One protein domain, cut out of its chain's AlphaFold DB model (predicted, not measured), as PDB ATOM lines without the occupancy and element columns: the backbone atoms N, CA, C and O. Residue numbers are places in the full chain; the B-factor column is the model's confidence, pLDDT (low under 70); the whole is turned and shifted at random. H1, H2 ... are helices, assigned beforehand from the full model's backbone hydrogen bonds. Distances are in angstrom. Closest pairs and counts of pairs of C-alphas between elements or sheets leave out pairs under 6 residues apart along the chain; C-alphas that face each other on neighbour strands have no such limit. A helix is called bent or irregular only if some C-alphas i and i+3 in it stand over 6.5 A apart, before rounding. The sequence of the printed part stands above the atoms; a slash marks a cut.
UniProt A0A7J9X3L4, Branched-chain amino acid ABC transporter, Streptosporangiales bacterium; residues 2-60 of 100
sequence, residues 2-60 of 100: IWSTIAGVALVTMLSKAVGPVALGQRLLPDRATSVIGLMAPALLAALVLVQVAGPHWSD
ATOM      1  N   ILE A   2       1.193  11.048  30.400       92.19
ATOM      2  CA  ILE A   2       1.763  10.168  31.448       92.19
ATOM      3  C   ILE A   2       2.055   8.734  30.944       92.19
ATOM      4  O   ILE A   2       3.090   8.156  31.232       92.19
ATOM      5  N   TRP A   3       1.176   8.171  30.109       92.62
ATOM      6  CA  TRP A   3       1.346   6.814  29.574       92.62
ATOM      7  C   TRP A   3       2.557   6.684  28.647       92.62
ATOM      8  O   TRP A   3       3.273   5.690  28.699       92.62
ATOM      9  N   SER A   4       2.825   7.714  27.843       92.12
ATOM     10  CA  SER A   4       3.974   7.770  26.937       92.12
ATOM     11  C   SER A   4       5.296   7.840  27.708       92.12
ATOM     12  O   SER A   4       6.262   7.183  27.335       92.12
ATOM     13  N   THR A   5       5.331   8.597  28.809       94.69
ATOM     14  CA  THR A   5       6.514   8.699  29.680       94.69
ATOM     15  C   THR A   5       6.749   7.411  30.459       94.69
ATOM     16  O   THR A   5       7.881   6.937  30.499       94.69
ATOM     17  N   ILE A   6       5.692   6.784  30.985       94.25
ATOM     18  CA  ILE A   6       5.778   5.462  31.625       94.25
ATOM     19  C   ILE A   6       6.318   4.421  30.641       94.25
ATOM     20  O   ILE A   6       7.266   3.712  30.967       94.25
ATOM     21  N   ALA A   7       5.763   4.361  29.426       94.75
ATOM     22  CA  ALA A   7       6.227   3.441  28.392       94.75
ATOM     23  C   ALA A   7       7.699   3.694  28.023       94.75
ATOM     24  O   ALA A   7       8.476   2.746  27.915       94.75
ATOM     25  N   GLY A   8       8.105   4.961  27.900       95.94
ATOM     26  CA  GLY A   8       9.495   5.342  27.641       95.94
ATOM     27  C   GLY A   8      10.457   4.901  28.748       95.94
ATOM     28  O   GLY A   8      11.456   4.241  28.467       95.94
ATOM     29  N   VAL A   9      10.146   5.200  30.012       94.00
ATOM     30  CA  VAL A   9      10.979   4.806  31.165       94.00
ATOM     31  C   VAL A   9      11.035   3.288  31.316       94.00
ATOM     32  O   VAL A   9      12.107   2.733  31.575       94.00
ATOM     33  N   ALA A  10       9.907   2.601  31.117       93.50
ATOM     34  CA  ALA A  10       9.850   1.146  31.141       93.50
ATOM     35  C   ALA A  10      10.775   0.542  30.076       93.50
ATOM     36  O   ALA A  10      11.573  -0.338  30.398       93.50
ATOM     37  N   LEU A  11      10.740   1.068  28.847       95.50
ATOM     38  CA  LEU A  11      11.597   0.623  27.750       95.50
ATOM     39  C   LEU A  11      13.084   0.850  28.058       95.50
ATOM     40  O   LEU A  11      13.882  -0.077  27.931       95.50
ATOM     41  N   VAL A  12      13.459   2.043  28.528       93.38
ATOM     42  CA  VAL A  12      14.851   2.369  28.898       93.38
ATOM     43  C   VAL A  12      15.359   1.460  30.019       93.38
ATOM     44  O   VAL A  12      16.488   0.971  29.960       93.38
ATOM     45  N   THR A  13      14.518   1.180  31.016       91.12
ATOM     46  CA  THR A  13      14.850   0.277  32.129       91.12
ATOM     47  C   THR A  13      15.052  -1.154  31.635       91.12
ATOM     48  O   THR A  13      16.012  -1.819  32.033       91.12
ATOM     49  N   MET A  14      14.166  -1.623  30.751       90.94
ATOM     50  CA  MET A  14      14.275  -2.941  30.128       90.94
ATOM     51  C   MET A  14      15.575  -3.068  29.337       90.94
ATOM     52  O   MET A  14      16.310  -4.036  29.524       90.94
ATOM     53  N   LEU A  15      15.892  -2.063  28.516       91.12
ATOM     54  CA  LEU A  15      17.117  -2.025  27.725       91.12
ATOM     55  C   LEU A  15      18.358  -2.007  28.622       91.12
ATOM     56  O   LEU A  15      19.236  -2.840  28.430       91.12
ATOM     57  N   SER A  16      18.400  -1.158  29.656       86.81
ATOM     58  CA  SER A  16      19.512  -1.126  30.623       86.81
ATOM     59  C   SER A  16      19.753  -2.478  31.295       86.81
ATOM     60  O   SER A  16      20.898  -2.906  31.420       86.81
ATOM     61  N   LYS A  17      18.689  -3.184  31.701       82.12
ATOM     62  CA  LYS A  17      18.824  -4.523  32.297       82.12
ATOM     63  C   LYS A  17      19.263  -5.572  31.279       82.12
ATOM     64  O   LYS A  17      20.017  -6.472  31.639       82.12
ATOM     65  N   ALA A  18      18.822  -5.456  30.026       85.19
ATOM     66  CA  ALA A  18      19.178  -6.383  28.958       85.19
ATOM     67  C   ALA A  18      20.650  -6.271  28.533       85.19
ATOM     68  O   ALA A  18      21.221  -7.269  28.096       85.19
ATOM     69  N   VAL A  19      21.290  -5.108  28.718       82.81
ATOM     70  CA  VAL A  19      22.721  -4.919  28.412       82.81
ATOM     71  C   VAL A  19      23.590  -5.949  29.134       82.81
ATOM     72  O   VAL A  19      24.510  -6.479  28.522       82.81
ATOM     73  N   GLY A  20      23.283  -6.292  30.390       79.50
ATOM     74  CA  GLY A  20      24.054  -7.280  31.153       79.50
ATOM     75  C   GLY A  20      24.079  -8.660  30.475       79.50
ATOM     76  O   GLY A  20      25.140  -9.087  30.019       79.50
ATOM     77  N   PRO A  21      22.932  -9.350  30.348       78.81
ATOM     78  CA  PRO A  21      22.852 -10.658  29.701       78.81
ATOM     79  C   PRO A  21      23.254 -10.647  28.224       78.81
ATOM     80  O   PRO A  21      23.826 -11.622  27.755       78.81
ATOM     81  N   VAL A  22      22.976  -9.574  27.477       81.00
ATOM     82  CA  VAL A  22      23.317  -9.495  26.044       81.00
ATOM     83  C   VAL A  22      24.821  -9.309  25.834       81.00
ATOM     84  O   VAL A  22      25.389  -9.939  24.945       81.00
ATOM     85  N   ALA A  23      25.483  -8.483  26.648       74.94
ATOM     86  CA  ALA A  23      26.924  -8.261  26.539       74.94
ATOM     87  C   ALA A  23      27.743  -9.440  27.089       74.94
ATOM     88  O   ALA A  23      28.811  -9.753  26.561       74.94
ATOM     89  N   LEU A  24      27.255 -10.094  28.148       74.12
ATOM     90  CA  LEU A  24      27.980 -11.158  28.850       74.12
ATOM     91  C   LEU A  24      27.576 -12.561  28.369       74.12
ATOM     92  O   LEU A  24      28.416 -13.458  28.331       74.12
ATOM     93  N   GLY A  25      26.335 -12.758  27.921       77.25
ATOM     94  CA  GLY A  25      25.838 -14.022  27.376       77.25
ATOM     95  C   GLY A  25      26.127 -15.216  28.293       77.25
ATOM     96  O   GLY A  25      25.761 -15.220  29.461       77.25
ATOM     97  N   GLN A  26      26.814 -16.224  27.745       65.88
ATOM     98  CA  GLN A  26      27.314 -17.419  28.450       65.88
ATOM     99  C   GLN A  26      28.797 -17.292  28.862       65.88
ATOM    100  O   GLN A  26      29.423 -18.274  29.260       65.88
ATOM    101  N   ARG A  27      29.414 -16.114  28.696       71.75
ATOM    102  CA  ARG A  27      30.831 -15.921  29.020       71.75
ATOM    103  C   ARG A  27      30.974 -15.729  30.525       71.75
ATOM    104  O   ARG A  27      30.376 -14.829  31.108       71.75
ATOM    105  N   LEU A  28      31.807 -16.564  31.141       67.25
ATOM    106  CA  LEU A  28      32.252 -16.366  32.516       67.25
ATOM    107  C   LEU A  28      32.977 -15.014  32.598       67.25
ATOM    108  O   LEU A  28      33.861 -14.734  31.782       67.25
ATOM    109  N   LEU A  29      32.573 -14.158  33.542       68.44
ATOM    110  CA  LEU A  29      33.246 -12.880  33.767       68.44
ATOM    111  C   LEU A  29      34.697 -13.149  34.188       68.44
ATOM    112  O   LEU A  29      34.918 -13.984  35.064       68.44
ATOM    113  N   PRO A  30      35.679 -12.421  33.628       76.75
ATOM    114  CA  PRO A  30      37.045 -12.453  34.131       76.75
ATOM    115  C   PRO A  30      37.066 -12.108  35.623       76.75
ATOM    116  O   PRO A  30      36.388 -11.165  36.034       76.75
ATOM    117  N   ASP A  31      37.896 -12.788  36.418       78.00
ATOM    118  CA  ASP A  31      37.959 -12.624  37.884       78.00
ATOM    119  C   ASP A  31      38.085 -11.159  38.341       78.00
ATOM    120  O   ASP A  31      37.547 -10.755  39.374       78.00
ATOM    121  N   ARG A  32      38.744 -10.318  37.532       75.62
ATOM    122  CA  ARG A  32      38.860  -8.872  37.778       75.62
ATOM    123  C   ARG A  32      37.512  -8.149  37.767       75.62
ATOM    124  O   ARG A  32      37.286  -7.298  38.620       75.62
ATOM    125  N   ALA A  33      36.619  -8.472  36.832       80.31
ATOM    126  CA  ALA A  33      35.304  -7.837  36.741       80.31
ATOM    127  C   ALA A  33      34.417  -8.245  37.925       80.31
ATOM    128  O   ALA A  33      33.769  -7.395  38.532       80.31
ATOM    129  N   THR A  34      34.460  -9.521  38.314       82.19
ATOM    130  CA  THR A  34      33.747 -10.038  39.490       82.19
ATOM    131  C   THR A  34      34.215  -9.357  40.778       82.19
ATOM    132  O   THR A  34      33.391  -8.971  41.605       82.19
ATOM    133  N   SER A  35      35.524  -9.123  40.919       82.38
ATOM    134  CA  SER A  35      36.089  -8.378  42.052       82.38
ATOM    135  C   SER A  35      35.586  -6.928  42.112       82.38
ATOM    136  O   SER A  35      35.127  -6.474  43.160       82.38
ATOM    137  N   VAL A  36      35.563  -6.215  40.978       84.75
ATOM    138  CA  VAL A  36      35.030  -4.840  40.906       84.75
ATOM    139  C   VAL A  36      33.542  -4.786  41.267       84.75
ATOM    140  O   VAL A  36      33.125  -3.899  42.011       84.75
ATOM    141  N   ILE A  37      32.740  -5.746  40.797       84.75
ATOM    142  CA  ILE A  37      31.313  -5.837  41.151       84.75
ATOM    143  C   ILE A  37      31.145  -6.115  42.651       84.75
ATOM    144  O   ILE A  37      30.292  -5.505  43.292       84.75
ATOM    145  N   GLY A  38      31.987  -6.970  43.238       84.50
ATOM    146  CA  GLY A  38      32.007  -7.196  44.686       84.50
ATOM    147  C   GLY A  38      32.307  -5.925  45.490       84.50
ATOM    148  O   GLY A  38      31.744  -5.727  46.565       84.50
ATOM    149  N   LEU A  39      33.132  -5.028  44.943       84.12
ATOM    150  CA  LEU A  39      33.463  -3.736  45.548       84.12
ATOM    151  C   LEU A  39      32.394  -2.658  45.319       84.12
ATOM    152  O   LEU A  39      32.368  -1.678  46.059       84.12
ATOM    153  N   MET A  40      31.487  -2.820  44.351       86.62
ATOM    154  CA  MET A  40      30.431  -1.832  44.094       86.62
ATOM    155  C   MET A  40      29.496  -1.661  45.288       86.62
ATOM    156  O   MET A  40      29.182  -0.531  45.642       86.62
ATOM    157  N   ALA A  41      29.083  -2.749  45.942       85.94
ATOM    158  CA  ALA A  41      28.214  -2.666  47.116       85.94
ATOM    159  C   ALA A  41      28.815  -1.794  48.243       85.94
ATOM    160  O   ALA A  41      28.176  -0.812  48.631       85.94
ATOM    161  N   PRO A  42      30.039  -2.064  48.744       83.62
ATOM    162  CA  PRO A  42      30.657  -1.210  49.754       83.62
ATOM    163  C   PRO A  42      31.017   0.185  49.226       83.62
ATOM    164  O   PRO A  42      30.893   1.152  49.973       83.62
ATOM    165  N   ALA A  43      31.406   0.333  47.955       85.38
ATOM    166  CA  ALA A  43      31.730   1.641  47.380       85.38
ATOM    167  C   ALA A  43      30.503   2.561  47.281       85.38
ATOM    168  O   ALA A  43      30.588   3.738  47.623       85.38
ATOM    169  N   LEU A  44      29.354   2.028  46.855       89.81
ATOM    170  CA  LEU A  44      28.100   2.778  46.788       89.81
ATOM    171  C   LEU A  44      27.623   3.173  48.184       89.81
ATOM    172  O   LEU A  44      27.212   4.311  48.381       89.81
ATOM    173  N   LEU A  45      27.725   2.271  49.165       86.19
ATOM    174  CA  LEU A  45      27.410   2.601  50.556       86.19
ATOM    175  C   LEU A  45      28.338   3.687  51.107       86.19
ATOM    176  O   LEU A  45      27.855   4.627  51.730       86.19
ATOM    177  N   ALA A  46      29.642   3.607  50.843       82.38
ATOM    178  CA  ALA A  46      30.593   4.637  51.254       82.38
ATOM    179  C   ALA A  46      30.277   5.995  50.608       82.38
ATOM    180  O   ALA A  46      30.278   7.018  51.290       82.38
ATOM    181  N   ALA A  47      29.944   6.005  49.315       83.19
ATOM    182  CA  ALA A  47      29.532   7.214  48.611       83.19
ATOM    183  C   ALA A  47      28.224   7.789  49.173       83.19
ATOM    184  O   ALA A  47      28.125   8.998  49.360       83.19
ATOM    185  N   LEU A  48      27.240   6.944  49.493       87.31
ATOM    186  CA  LEU A  48      25.993   7.380  50.126       87.31
ATOM    187  C   LEU A  48      26.249   7.997  51.497       87.31
ATOM    188  O   LEU A  48      25.740   9.075  51.777       87.31
ATOM    189  N   VAL A  49      27.067   7.353  52.329       84.25
ATOM    190  CA  VAL A  49      27.472   7.918  53.620       84.25
ATOM    191  C   VAL A  49      28.135   9.278  53.418       84.25
ATOM    192  O   VAL A  49      27.765  10.232  54.093       84.25
ATOM    193  N   LEU A  50      29.050   9.400  52.453       81.50
ATOM    194  CA  LEU A  50      29.729  10.661  52.161       81.50
ATOM    195  C   LEU A  50      28.755  11.762  51.719       81.50
ATOM    196  O   LEU A  50      28.854  12.882  52.209       81.50
ATOM    197  N   VAL A  51      27.798  11.454  50.840       84.56
ATOM    198  CA  VAL A  51      26.772  12.413  50.390       84.56
ATOM    199  C   VAL A  51      25.865  12.833  51.548       84.56
ATOM    200  O   VAL A  51      25.552  14.013  51.678       84.56
ATOM    201  N   GLN A  52      25.484  11.895  52.416       82.31
ATOM    202  CA  GLN A  52      24.674  12.192  53.600       82.31
ATOM    203  C   GLN A  52      25.432  13.040  54.631       82.31
ATOM    204  O   GLN A  52      24.811  13.862  55.293       82.31
ATOM    205  N   VAL A  53      26.749  12.849  54.768       79.00
ATOM    206  CA  VAL A  53      27.613  13.623  55.680       79.00
ATOM    207  C   VAL A  53      27.912  15.015  55.128       79.00
ATOM    208  O   VAL A  53      27.944  15.976  55.884       79.00
ATOM    209  N   ALA A  54      28.145  15.134  53.821       80.75
ATOM    210  CA  ALA A  54      28.426  16.419  53.188       80.75
ATOM    211  C   ALA A  54      27.180  17.316  53.094       80.75
ATOM    212  O   ALA A  54      27.295  18.543  53.046       80.75
ATOM    213  N   GLY A  55      26.001  16.694  53.045       78.69
ATOM    214  CA  GLY A  55      24.724  17.368  52.876       78.69
ATOM    215  C   GLY A  55      24.572  18.054  51.509       78.69
ATOM    216  O   GLY A  55      25.456  17.993  50.645       78.69
ATOM    217  N   PRO A  56      23.419  18.696  51.258       75.12
ATOM    218  CA  PRO A  56      23.166  19.393  50.002       75.12
ATOM    219  C   PRO A  56      24.209  20.494  49.770       75.12
ATOM    220  O   PRO A  56      24.493  21.274  50.667       75.12
ATOM    221  N   HIS A  57      24.775  20.586  48.564       75.38
ATOM    222  CA  HIS A  57      25.741  21.638  48.196       75.38
ATOM    223  C   HIS A  57      26.952  21.790  49.136       75.38
ATOM    224  O   HIS A  57      27.561  22.858  49.148       75.38
ATOM    225  N   TRP A  58      27.336  20.743  49.877       71.56
ATOM    226  CA  TRP A  58      28.446  20.794  50.840       71.56
ATOM    227  C   TRP A  58      28.221  21.772  52.008       71.56
ATOM    228  O   TRP A  58      29.186  22.183  52.652       71.56
ATOM    229  N   SER A  59      26.974  22.178  52.277       69.88
ATOM    230  CA  SER A  59      26.673  23.219  53.268       69.88
ATOM    231  C   SER A  59      26.517  22.705  54.700       69.88
ATOM    232  O   SER A  59      26.581  23.506  55.625       69.88
ATOM    233  N   ASP A  60      26.324  21.398  54.886       68.88
ATOM    234  CA  ASP A  60      25.979  20.769  56.174       68.88
ATOM    235  C   ASP A  60      27.137  19.930  56.739       68.88
ATOM    236  O   ASP A  60      26.949  18.894  57.374       68.88
TER     237      ASP A  60
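Overview. This is residues 2 to 60 of the 100 residues of the protein "Branched-chain amino acid ABC transporter" of Streptosporangiales bacterium (UniProt A0A7J9X3L4). Two long helices, H1 and then H2, make the two arms of an open V, joined at its corner by the link of residues 25 to 30, with nothing packed between them. A short tail, residues 55 to 60, folds over at the far end of H2. The printed part has 59 residues with two named helices and no named strand, and its class is all helix. The whole is extended, with a radius of gyration of the C-alphas of 17.3 A, and flat, spanning 46 by 43 by 11 A.

Along the chain. H1 holds residues 2 to 24, from C-alpha 2 at (1.763, 10.168, 31.448) to C-alpha 24 at (27.980, -11.158, 28.850), 33.9 A in length. It has a kink of 27 degrees near residue 18. H1 is neither bent nor irregular, but only just: C-alphas 17 and 20 are 6.0 A apart. H2 holds residues 31 to 54, 34.2 A from first to last C-alpha, and ends with C-alpha 54 at (28.426, 16.419, 53.188). It has a kink of 32 degrees near residue 41. H2 too is neither bent nor irregular, but only just, with C-alphas 38 and 41 at 6.4 A.

Arrangement. H1 and H2 are apart. Residues 2 to 51 stand free, of which 2 to 24 belong to H1 and 31 to 51 to H2, and so do residues 53 to 59. Of the O i to N i+4 pairs, 17 of 19 in H1 and 18 of 20 in H2 are within hydrogen-bond range.

Size, cuts and confidence. The two C-alphas farthest apart, those of Gln 26 and Ser 59, are 47.6 A apart. The printed part has no cut, and the link from H1 to H2 is short. The mean pLDDT of the printed part is 83.0; residues 26, 28 to 29 and 59 to 60 are under 70.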